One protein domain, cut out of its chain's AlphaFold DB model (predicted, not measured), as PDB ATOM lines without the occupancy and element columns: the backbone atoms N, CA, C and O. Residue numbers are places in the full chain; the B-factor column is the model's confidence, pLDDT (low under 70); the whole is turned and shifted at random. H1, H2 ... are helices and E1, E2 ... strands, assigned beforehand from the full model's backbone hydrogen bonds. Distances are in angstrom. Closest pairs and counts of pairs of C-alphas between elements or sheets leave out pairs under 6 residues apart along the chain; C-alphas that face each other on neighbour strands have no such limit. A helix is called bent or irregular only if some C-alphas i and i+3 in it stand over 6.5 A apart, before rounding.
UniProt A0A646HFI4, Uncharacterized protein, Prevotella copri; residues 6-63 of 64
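Overview. This is residues 6 to 63 of the 64 residues of an uncharacterized protein of Prevotella copri (UniProt A0A646HFI4). A small antiparallel sheet, E1 - E3 - E2, makes the middle, with H1 and H2 at opposite ends of the longest axis and H3 at a third corner near E2. The printed part has 58 residues, with H1, E1, H2, E2, E3, H3 along it, a mixed class. It is compact, radius of gyration of the C-alphas 10.5 A, spans 29 by 22 by 16 A.

Arrangement. H1, residues 9 to 14, only grazes the sheet; its closest C-alphas to E2, residues 43 to 46, are Leu 9 and Cys 46, 6.0 A. Find E1, residues 22 to 24, antiparallel to E3, residues 49 to 52, with N 23 and O 50 within hydrogen-bond range at 2.9 A. H2, residues 29 to 37, only grazes the sheet; its closest C-alphas to E3 are Tyr 37 and Asn 52, 7.6 A. E1, H2, E2 form a split strand-helix-strand unit, two same-way strands with E3 between them, its crossover right-handed. In the hairpin E2 and E3, N 44 and O 51 are within hydrogen-bond range at 2.9 A. H3, residues 57 to 62, only grazes the sheet; its closest C-alphas to E2 are Tyr 60 and Val 44, 6.2 A. Every O i to N i+4 pair is within hydrogen-bond range in H1 and H3, 4 of 5 in H2.

Along the chain. Find C-alpha 9 at (51.162, -40.825, -15.272), where H1 begins. H2, 9.8 A long, is only just irregular: C-alphas 34 and 37 are 6.8 A apart. E2 runs 9.9 A and E3 10.1 A; H3 ends at C-alpha 62, (50.127, -28.093, -9.508).

Size, cuts and confidence. The printed part has no cut and no long link; its mean pLDDT is 91.9, and no printed residue is under 70.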
ATOM      1  N   LYS A   6      48.896 -30.590 -18.549       92.50
ATOM      2  CA  LYS A   6      49.290 -31.991 -18.717       92.50
ATOM      3  C   LYS A   6      49.977 -32.483 -17.453       92.50
ATOM      4  O   LYS A   6      50.703 -31.733 -16.823       92.50
ATOM      5  N   LEU A   7      49.751 -33.745 -17.136       93.69
ATOM      6  CA  LEU A   7      50.494 -34.498 -16.141       93.69
ATOM      7  C   LEU A   7      51.067 -35.750 -16.796       93.69
ATOM      8  O   LEU A   7      50.461 -36.336 -17.703       93.69
ATOM      9  N   THR A   8      52.227 -36.168 -16.313       94.31
ATOM     10  CA  THR A   8      52.709 -37.537 -16.490       94.31
ATOM     11  C   THR A   8      51.840 -38.506 -15.684       94.31
ATOM     12  O   THR A   8      51.124 -38.107 -14.763       94.31
ATOM     13  N   LEU A   9      51.897 -39.799 -16.020       93.50
ATOM     14  CA  LEU A   9      51.162 -40.825 -15.272       93.50
ATOM     15  C   LEU A   9      51.590 -40.866 -13.798       93.50
ATOM     16  O   LEU A   9      50.737 -40.976 -12.922       93.50
ATOM     17  N   GLU A  10      52.887 -40.704 -13.525       94.56
ATOM     18  CA  GLU A  10      53.428 -40.673 -12.163       94.56
ATOM     19  C   GLU A  10      52.916 -39.471 -11.362       94.56
ATOM     20  O   GLU A  10      52.519 -39.624 -10.208       94.56
ATOM     21  N   GLU A  11      52.884 -38.271 -11.950       94.44
ATOM     22  CA  GLU A  11      52.308 -37.096 -11.281       94.44
ATOM     23  C   GLU A  11      50.801 -37.256 -11.066       94.44
ATOM     24  O   GLU A  11      50.292 -36.927  -9.998       94.44
ATOM     25  N   GLY A  12      50.090 -37.808 -12.054       94.38
ATOM     26  CA  GLY A  12      48.667 -38.102 -11.934       94.38
ATOM     27  C   GLY A  12      48.360 -39.066 -10.787       94.38
ATOM     28  O   GLY A  12      47.389 -38.867 -10.061       94.38
ATOM     29  N   GLN A  13      49.210 -40.074 -10.587       94.69
ATOM     30  CA  GLN A  13      49.077 -41.020  -9.484       94.69
ATOM     31  C   GLN A  13      49.396 -40.370  -8.130       94.69
ATOM     32  O   GLN A  13      48.661 -40.578  -7.171       94.69
ATOM     33  N   LYS A  14      50.439 -39.530  -8.054       94.88
ATOM     34  CA  LYS A  14      50.786 -38.775  -6.834       94.88
ATOM     35  C   LYS A  14      49.682 -37.812  -6.393       94.88
ATOM     36  O   LYS A  14      49.506 -37.603  -5.200       94.88
ATOM     37  N   LEU A  15      48.963 -37.225  -7.349       93.44
ATOM     38  CA  LEU A  15      47.863 -36.286  -7.104       93.44
ATOM     39  C   LEU A  15      46.489 -36.971  -6.989       93.44
ATOM     40  O   LEU A  15      45.477 -36.276  -6.884       93.44
ATOM     41  N   ASP A  16      46.452 -38.308  -7.049       94.75
ATOM     42  CA  ASP A  16      45.235 -39.126  -7.076       94.75
ATOM     43  C   ASP A  16      44.168 -38.564  -8.033       94.75
ATOM     44  O   ASP A  16      42.998 -38.383  -7.693       94.75
ATOM     45  N   ILE A  17      44.568 -38.214  -9.261       94.50
ATOM     46  CA  ILE A  17      43.653 -37.527 -10.188       94.50
ATOM     47  C   ILE A  17      42.514 -38.432 -10.669       94.50
ATOM     48  O   ILE A  17      41.519 -37.941 -11.201       94.50
ATOM     49  N   SER A  18      42.663 -39.751 -10.513       93.75
ATOM     50  CA  SER A  18      41.663 -40.750 -10.889       93.75
ATOM     51  C   SER A  18      40.342 -40.583 -10.146       93.75
ATOM     52  O   SER A  18      39.318 -41.041 -10.648       93.75
ATOM     53  N   ARG A  19      40.341 -39.887  -9.000       95.38
ATOM     54  CA  ARG A  19      39.118 -39.546  -8.260       95.38
ATOM     55  C   ARG A  19      38.231 -38.522  -8.971       95.38
ATOM     56  O   ARG A  19      37.054 -38.403  -8.641       95.38
ATOM     57  N   PHE A  20      38.770 -37.778  -9.940       94.75
ATOM     58  CA  PHE A  20      38.016 -36.767 -10.676       94.75
ATOM     59  C   PHE A  20      37.255 -37.364 -11.870       94.75
ATOM     60  O   PHE A  20      37.752 -38.272 -12.547       94.75
ATOM     61  N   PRO A  21      36.078 -36.806 -12.213       94.31
ATOM     62  CA  PRO A  21      35.373 -37.186 -13.428       94.31
ATOM     63  C   PRO A  21      36.235 -36.881 -14.655       94.31
ATOM     64  O   PRO A  21      36.876 -35.831 -14.737       94.31
ATOM     65  N   ASN A  22      36.237 -37.791 -15.626       93.56
ATOM     66  CA  ASN A  22      37.084 -37.686 -16.806       93.56
ATOM     67  C   ASN A  22      36.378 -38.136 -18.085       93.56
ATOM     68  O   ASN A  22      35.290 -38.709 -18.054       93.56
ATOM     69  N   PHE A  23      37.015 -37.848 -19.217       91.88
ATOM     70  CA  PHE A  23      36.605 -38.327 -20.529       91.88
ATOM     71  C   PHE A  23      37.803 -38.802 -21.352       91.88
ATOM     72  O   PHE A  23      38.949 -38.391 -21.143       91.88
ATOM     73  N   HIS A  24      37.517 -39.676 -22.313       87.50
ATOM     74  CA  HIS A  24      38.514 -40.270 -23.196       87.50
ATOM     75  C   HIS A  24      39.147 -39.227 -24.139       87.50
ATOM     76  O   HIS A  24      38.468 -38.308 -24.601       87.50
ATOM     77  N   LYS A  25      40.428 -39.395 -24.504       84.25
ATOM     78  CA  LYS A  25      41.199 -38.487 -25.388       84.25
ATOM     79  C   LYS A  25      40.549 -38.156 -26.730       84.25
ATOM     80  O   LYS A  25      40.904 -37.142 -27.324       84.25
ATOM     81  N   SER A  26      39.656 -39.011 -27.228       87.62
ATOM     82  CA  SER A  26      38.923 -38.771 -28.478       87.62
ATOM     83  C   SER A  26      37.863 -37.672 -28.340       87.62
ATOM     84  O   SER A  26      37.403 -37.135 -29.346       87.62
ATOM     85  N   GLY A  27      37.486 -37.305 -27.112       86.69
ATOM     86  CA  GLY A  27      36.570 -36.206 -26.842       86.69
ATOM     87  C   GLY A  27      37.191 -34.840 -27.143       86.69
ATOM     88  O   GLY A  27      38.308 -34.524 -26.733       86.69
ATOM     89  N   SER A  28      36.433 -33.976 -27.821       88.25
ATOM     90  CA  SER A  28      36.838 -32.585 -28.044       88.25
ATOM     91  C   SER A  28      36.755 -31.791 -26.744       88.25
ATOM     92  O   SER A  28      35.662 -31.589 -26.221       88.25
ATOM     93  N   ILE A  29      37.881 -31.248 -26.267       87.94
ATOM     94  CA  ILE A  29      37.932 -30.383 -25.072       87.94
ATOM     95  C   ILE A  29      36.887 -29.262 -25.146       87.94
ATOM     96  O   ILE A  29      36.158 -29.019 -24.187       87.94
ATOM     97  N   ARG A  30      36.785 -28.585 -26.299       89.31
ATOM     98  CA  ARG A  30      35.812 -27.500 -26.492       89.31
ATOM     99  C   ARG A  30      34.375 -28.022 -26.417       89.31
ATOM    100  O   ARG A  30      33.531 -27.359 -25.824       89.31
ATOM    101  N   GLY A  31      34.118 -29.197 -26.993       90.38
ATOM    102  CA  GLY A  31      32.822 -29.869 -26.913       90.38
ATOM    103  C   GLY A  31      32.460 -30.250 -25.478       90.38
ATOM    104  O   GLY A  31      31.378 -29.911 -25.021       90.38
ATOM    105  N   MET A  32      33.385 -30.859 -24.735       91.19
ATOM    106  CA  MET A  32      33.151 -31.289 -23.351       91.19
ATOM    107  C   MET A  32      32.932 -30.116 -22.401       91.19
ATOM    108  O   MET A  32      32.027 -30.162 -21.569       91.19
ATOM    109  N   LYS A  33      33.674 -29.015 -22.574       90.06
ATOM    110  CA  LYS A  33      33.392 -27.771 -21.844       90.06
ATOM    111  C   LYS A  33      32.015 -27.201 -22.182       90.06
ATOM    112  O   LYS A  33      31.330 -26.719 -21.293       90.06
ATOM    113  N   LYS A  34      31.590 -27.247 -23.447       90.50
ATOM    114  CA  LYS A  34      30.279 -26.718 -23.852       90.50
ATOM    115  C   LYS A  34      29.116 -27.574 -23.339       90.50
ATOM    116  O   LYS A  34      28.105 -27.016 -22.941       90.50
ATOM    117  N   LEU A  35      29.248 -28.897 -23.411       90.38
ATOM    118  CA  LEU A  35      28.146 -29.832 -23.179       90.38
ATOM    119  C   LEU A  35      28.019 -30.274 -21.718       90.38
ATOM    120  O   LEU A  35      26.900 -30.488 -21.270       90.38
ATOM    121  N   TYR A  36      29.135 -30.412 -20.994       88.88
ATOM    122  CA  TYR A  36      29.129 -31.097 -19.695       88.88
ATOM    123  C   TYR A  36      29.743 -30.290 -18.550       88.88
ATOM    124  O   TYR A  36      29.191 -30.285 -17.457       88.88
ATOM    125  N   TYR A  37      30.875 -29.612 -18.763       89.75
ATOM    126  CA  TYR A  37      31.647 -29.051 -17.638       89.75
ATOM    127  C   TYR A  37      31.569 -27.531 -17.473       89.75
ATOM    128  O   TYR A  37      31.962 -27.003 -16.438       89.75
ATOM    129  N   GLY A  38      31.099 -26.813 -18.489       88.75
ATOM    130  CA  GLY A  38      31.139 -25.357 -18.527       88.75
ATOM    131  C   GLY A  38      32.456 -24.794 -19.072       88.75
ATOM    132  O   GLY A  38      33.521 -25.422 -19.076       88.75
ATOM    133  N   VAL A  39      32.384 -23.555 -19.560       86.06
ATOM    134  CA  VAL A  39      33.500 -22.866 -20.235       86.06
ATOM    135  C   VAL A  39      34.708 -22.626 -19.321       86.06
ATOM    136  O   VAL A  39      35.848 -22.649 -19.795       86.06
ATOM    137  N   ASN A  40      34.462 -22.486 -18.016       87.88
ATOM    138  CA  ASN A  40      35.471 -22.210 -16.992       87.88
ATOM    139  C   ASN A  40      36.072 -23.477 -16.367       87.88
ATOM    140  O   ASN A  40      36.871 -23.367 -15.444       87.88
ATOM    141  N   ALA A  41      35.726 -24.668 -16.869       91.88
ATOM    142  CA  ALA A  41      36.221 -25.916 -16.301       91.88
ATOM    143  C   ALA A  41      37.755 -25.995 -16.317       91.88
ATOM    144  O   ALA A  41      38.391 -25.729 -17.349       91.88
ATOM    145  N   LEU A  42      38.328 -26.410 -15.190       93.19
ATOM    146  CA  LEU A  42      39.752 -26.674 -15.018       93.19
ATOM    147  C   LEU A  42      40.033 -28.118 -15.418       93.19
ATOM    148  O   LEU A  42      39.647 -29.057 -14.726       93.19
ATOM    149  N   LEU A  43      40.657 -28.294 -16.581       92.88
ATOM    150  CA  LEU A  43      40.871 -29.608 -17.176       92.88
ATOM    151  C   LEU A  43      42.355 -29.968 -17.189       92.88
ATOM    152  O   LEU A  43      43.185 -29.174 -17.647       92.88
ATOM    153  N   VAL A  44      42.662 -31.187 -16.759       94.06
ATOM    154  CA  VAL A  44      44.013 -31.753 -16.740       94.06
ATOM    155  C   VAL A  44      44.038 -33.016 -17.591       94.06
ATOM    156  O   VAL A  44      43.227 -33.916 -17.407       94.06
ATOM    157  N   LYS A  45      44.963 -33.101 -18.544       93.31
ATOM    158  CA  LYS A  45      45.218 -34.307 -19.329       93.31
ATOM    159  C   LYS A  45      46.282 -35.150 -18.639       93.31
ATOM    160  O   LYS A  45      47.373 -34.654 -18.381       93.31
ATOM    161  N   CYS A  46      46.001 -36.429 -18.444       94.19
ATOM    162  CA  CYS A  46      46.973 -37.396 -17.951       94.19
ATOM    163  C   CYS A  46      46.816 -38.705 -18.722       94.19
ATOM    164  O   CYS A  46      45.721 -39.270 -18.797       94.19
ATOM    165  N   GLY A  47      47.901 -39.138 -19.369       91.75
ATOM    166  CA  GLY A  47      47.865 -40.234 -20.334       91.75
ATOM    167  C   GLY A  47      46.833 -39.990 -21.443       91.75
ATOM    168  O   GLY A  47      46.859 -38.966 -22.139       91.75
ATOM    169  N   ASP A  48      45.907 -40.937 -21.577       91.69
ATOM    170  CA  ASP A  48      44.849 -40.949 -22.588       91.69
ATOM    171  C   ASP A  48      43.524 -40.324 -22.130       91.69
ATOM    172  O   ASP A  48      42.550 -40.329 -22.882       91.69
ATOM    173  N   TYR A  49      43.476 -39.748 -20.931       93.44
ATOM    174  CA  TYR A  49      42.251 -39.208 -20.348       93.44
ATOM    175  C   TYR A  49      42.395 -37.731 -19.990       93.44
ATOM    176  O   TYR A  49      43.499 -37.206 -19.808       93.44
ATOM    177  N   ILE A  50      41.257 -37.043 -19.919       93.50
ATOM    178  CA  ILE A  50      41.162 -35.646 -19.498       93.50
ATOM    179  C   ILE A  50      40.207 -35.562 -18.315       93.50
ATOM    180  O   ILE A  50      39.036 -35.907 -18.438       93.50
ATOM    181  N   TYR A  51      40.719 -35.077 -17.193       94.38
ATOM    182  CA  TYR A  51      40.064 -34.998 -15.896       94.38
ATOM    183  C   TYR A  51      39.560 -33.579 -15.645       94.38
ATOM    184  O   TYR A  51      40.235 -32.605 -15.991       94.38
ATOM    185  N   ASN A  52      38.380 -33.458 -15.043       94.69
ATOM    186  CA  ASN A  52      37.823 -32.193 -14.594       94.69
ATOM    187  C   ASN A  52      38.121 -31.978 -13.106       94.69
ATOM    188  O   ASN A  52      37.445 -32.523 -12.237       94.69
ATOM    189  N   CYS A  53      39.098 -31.119 -12.835       94.44
ATOM    190  CA  CYS A  53      39.575 -30.771 -11.500       94.44
ATOM    191  C   CYS A  53      38.935 -29.474 -10.974       94.44
ATOM    192  O   CYS A  53      39.501 -28.812 -10.115       94.44
ATOM    193  N   SER A  54      37.771 -29.062 -11.493       92.88
ATOM    194  CA  SER A  54      37.137 -27.799 -11.069       92.88
ATOM    195  C   SER A  54      36.696 -27.806  -9.604       92.88
ATOM    196  O   SER A  54      36.585 -26.738  -9.011       92.88
ATOM    197  N   ILE A  55      36.454 -28.989  -9.029       93.12
ATOM    198  CA  ILE A  55      36.105 -29.140  -7.610       93.12
ATOM    199  C   ILE A  55      37.312 -28.934  -6.685       93.12
ATOM    200  O   ILE A  55      37.134 -28.523  -5.546       93.12
ATOM    201  N   GLU A  56      38.530 -29.170  -7.187       94.50
ATOM    202  CA  GLU A  56      39.791 -29.021  -6.452       94.50
ATOM    203  C   GLU A  56      40.843 -28.364  -7.363       94.50
ATOM    204  O   GLU A  56      41.716 -29.035  -7.929       94.50
ATOM    205  N   PRO A  57      40.755 -27.030  -7.539       93.00
ATOM    206  CA  PRO A  57      41.598 -26.277  -8.464       93.00
ATOM    207  C   PRO A  57      43.102 -26.419  -8.224       93.00
ATOM    208  O   PRO A  57      43.886 -26.268  -9.159       93.00
ATOM    209  N   GLU A  58      43.520 -26.717  -6.994       93.38
ATOM    210  CA  GLU A  58      44.927 -26.885  -6.618       93.38
ATOM    211  C   GLU A  58      45.638 -27.920  -7.495       93.38
ATOM    212  O   GLU A  58      46.740 -27.656  -7.972       93.38
ATOM    213  N   VAL A  59      44.969 -29.032  -7.824       92.00
ATOM    214  CA  VAL A  59      45.500 -30.074  -8.718       92.00
ATOM    215  C   VAL A  59      45.802 -29.512 -10.110       92.00
ATOM    216  O   VAL A  59      46.827 -29.830 -10.715       92.00
ATOM    217  N   TYR A  60      44.942 -28.627 -10.622       92.62
ATOM    218  CA  TYR A  60      45.163 -27.962 -11.907       92.62
ATOM    219  C   TYR A  60      46.347 -26.987 -11.863       92.62
ATOM    220  O   TYR A  60      47.082 -26.879 -12.844       92.62
ATOM    221  N   TYR A  61      46.548 -26.278 -10.750       90.44
ATOM    222  CA  TYR A  61      47.668 -25.342 -10.592       90.44
ATOM    223  C   TYR A  61      49.002 -26.040 -10.305       90.44
ATOM    224  O   TYR A  61      50.052 -25.517 -10.675       90.44
ATOM    225  N   GLN A  62      48.965 -27.223  -9.693       89.38
ATOM    226  CA  GLN A  62      50.127 -28.093  -9.508       89.38
ATOM    227  C   GLN A  62      50.549 -28.771 -10.818       89.38
ATOM    228  O   GLN A  62      51.732 -29.062 -11.003       89.38
ATOM    229  N   ALA A  63      49.614 -28.973 -11.754       85.12
ATOM    230  CA  ALA A  63      49.926 -29.464 -13.088       85.12
ATOM    231  C   ALA A  63      50.726 -28.422 -13.895       85.12
ATOM    232  O   ALA A  63      50.236 -27.330 -14.219       85.12
TER     233      ALA A  63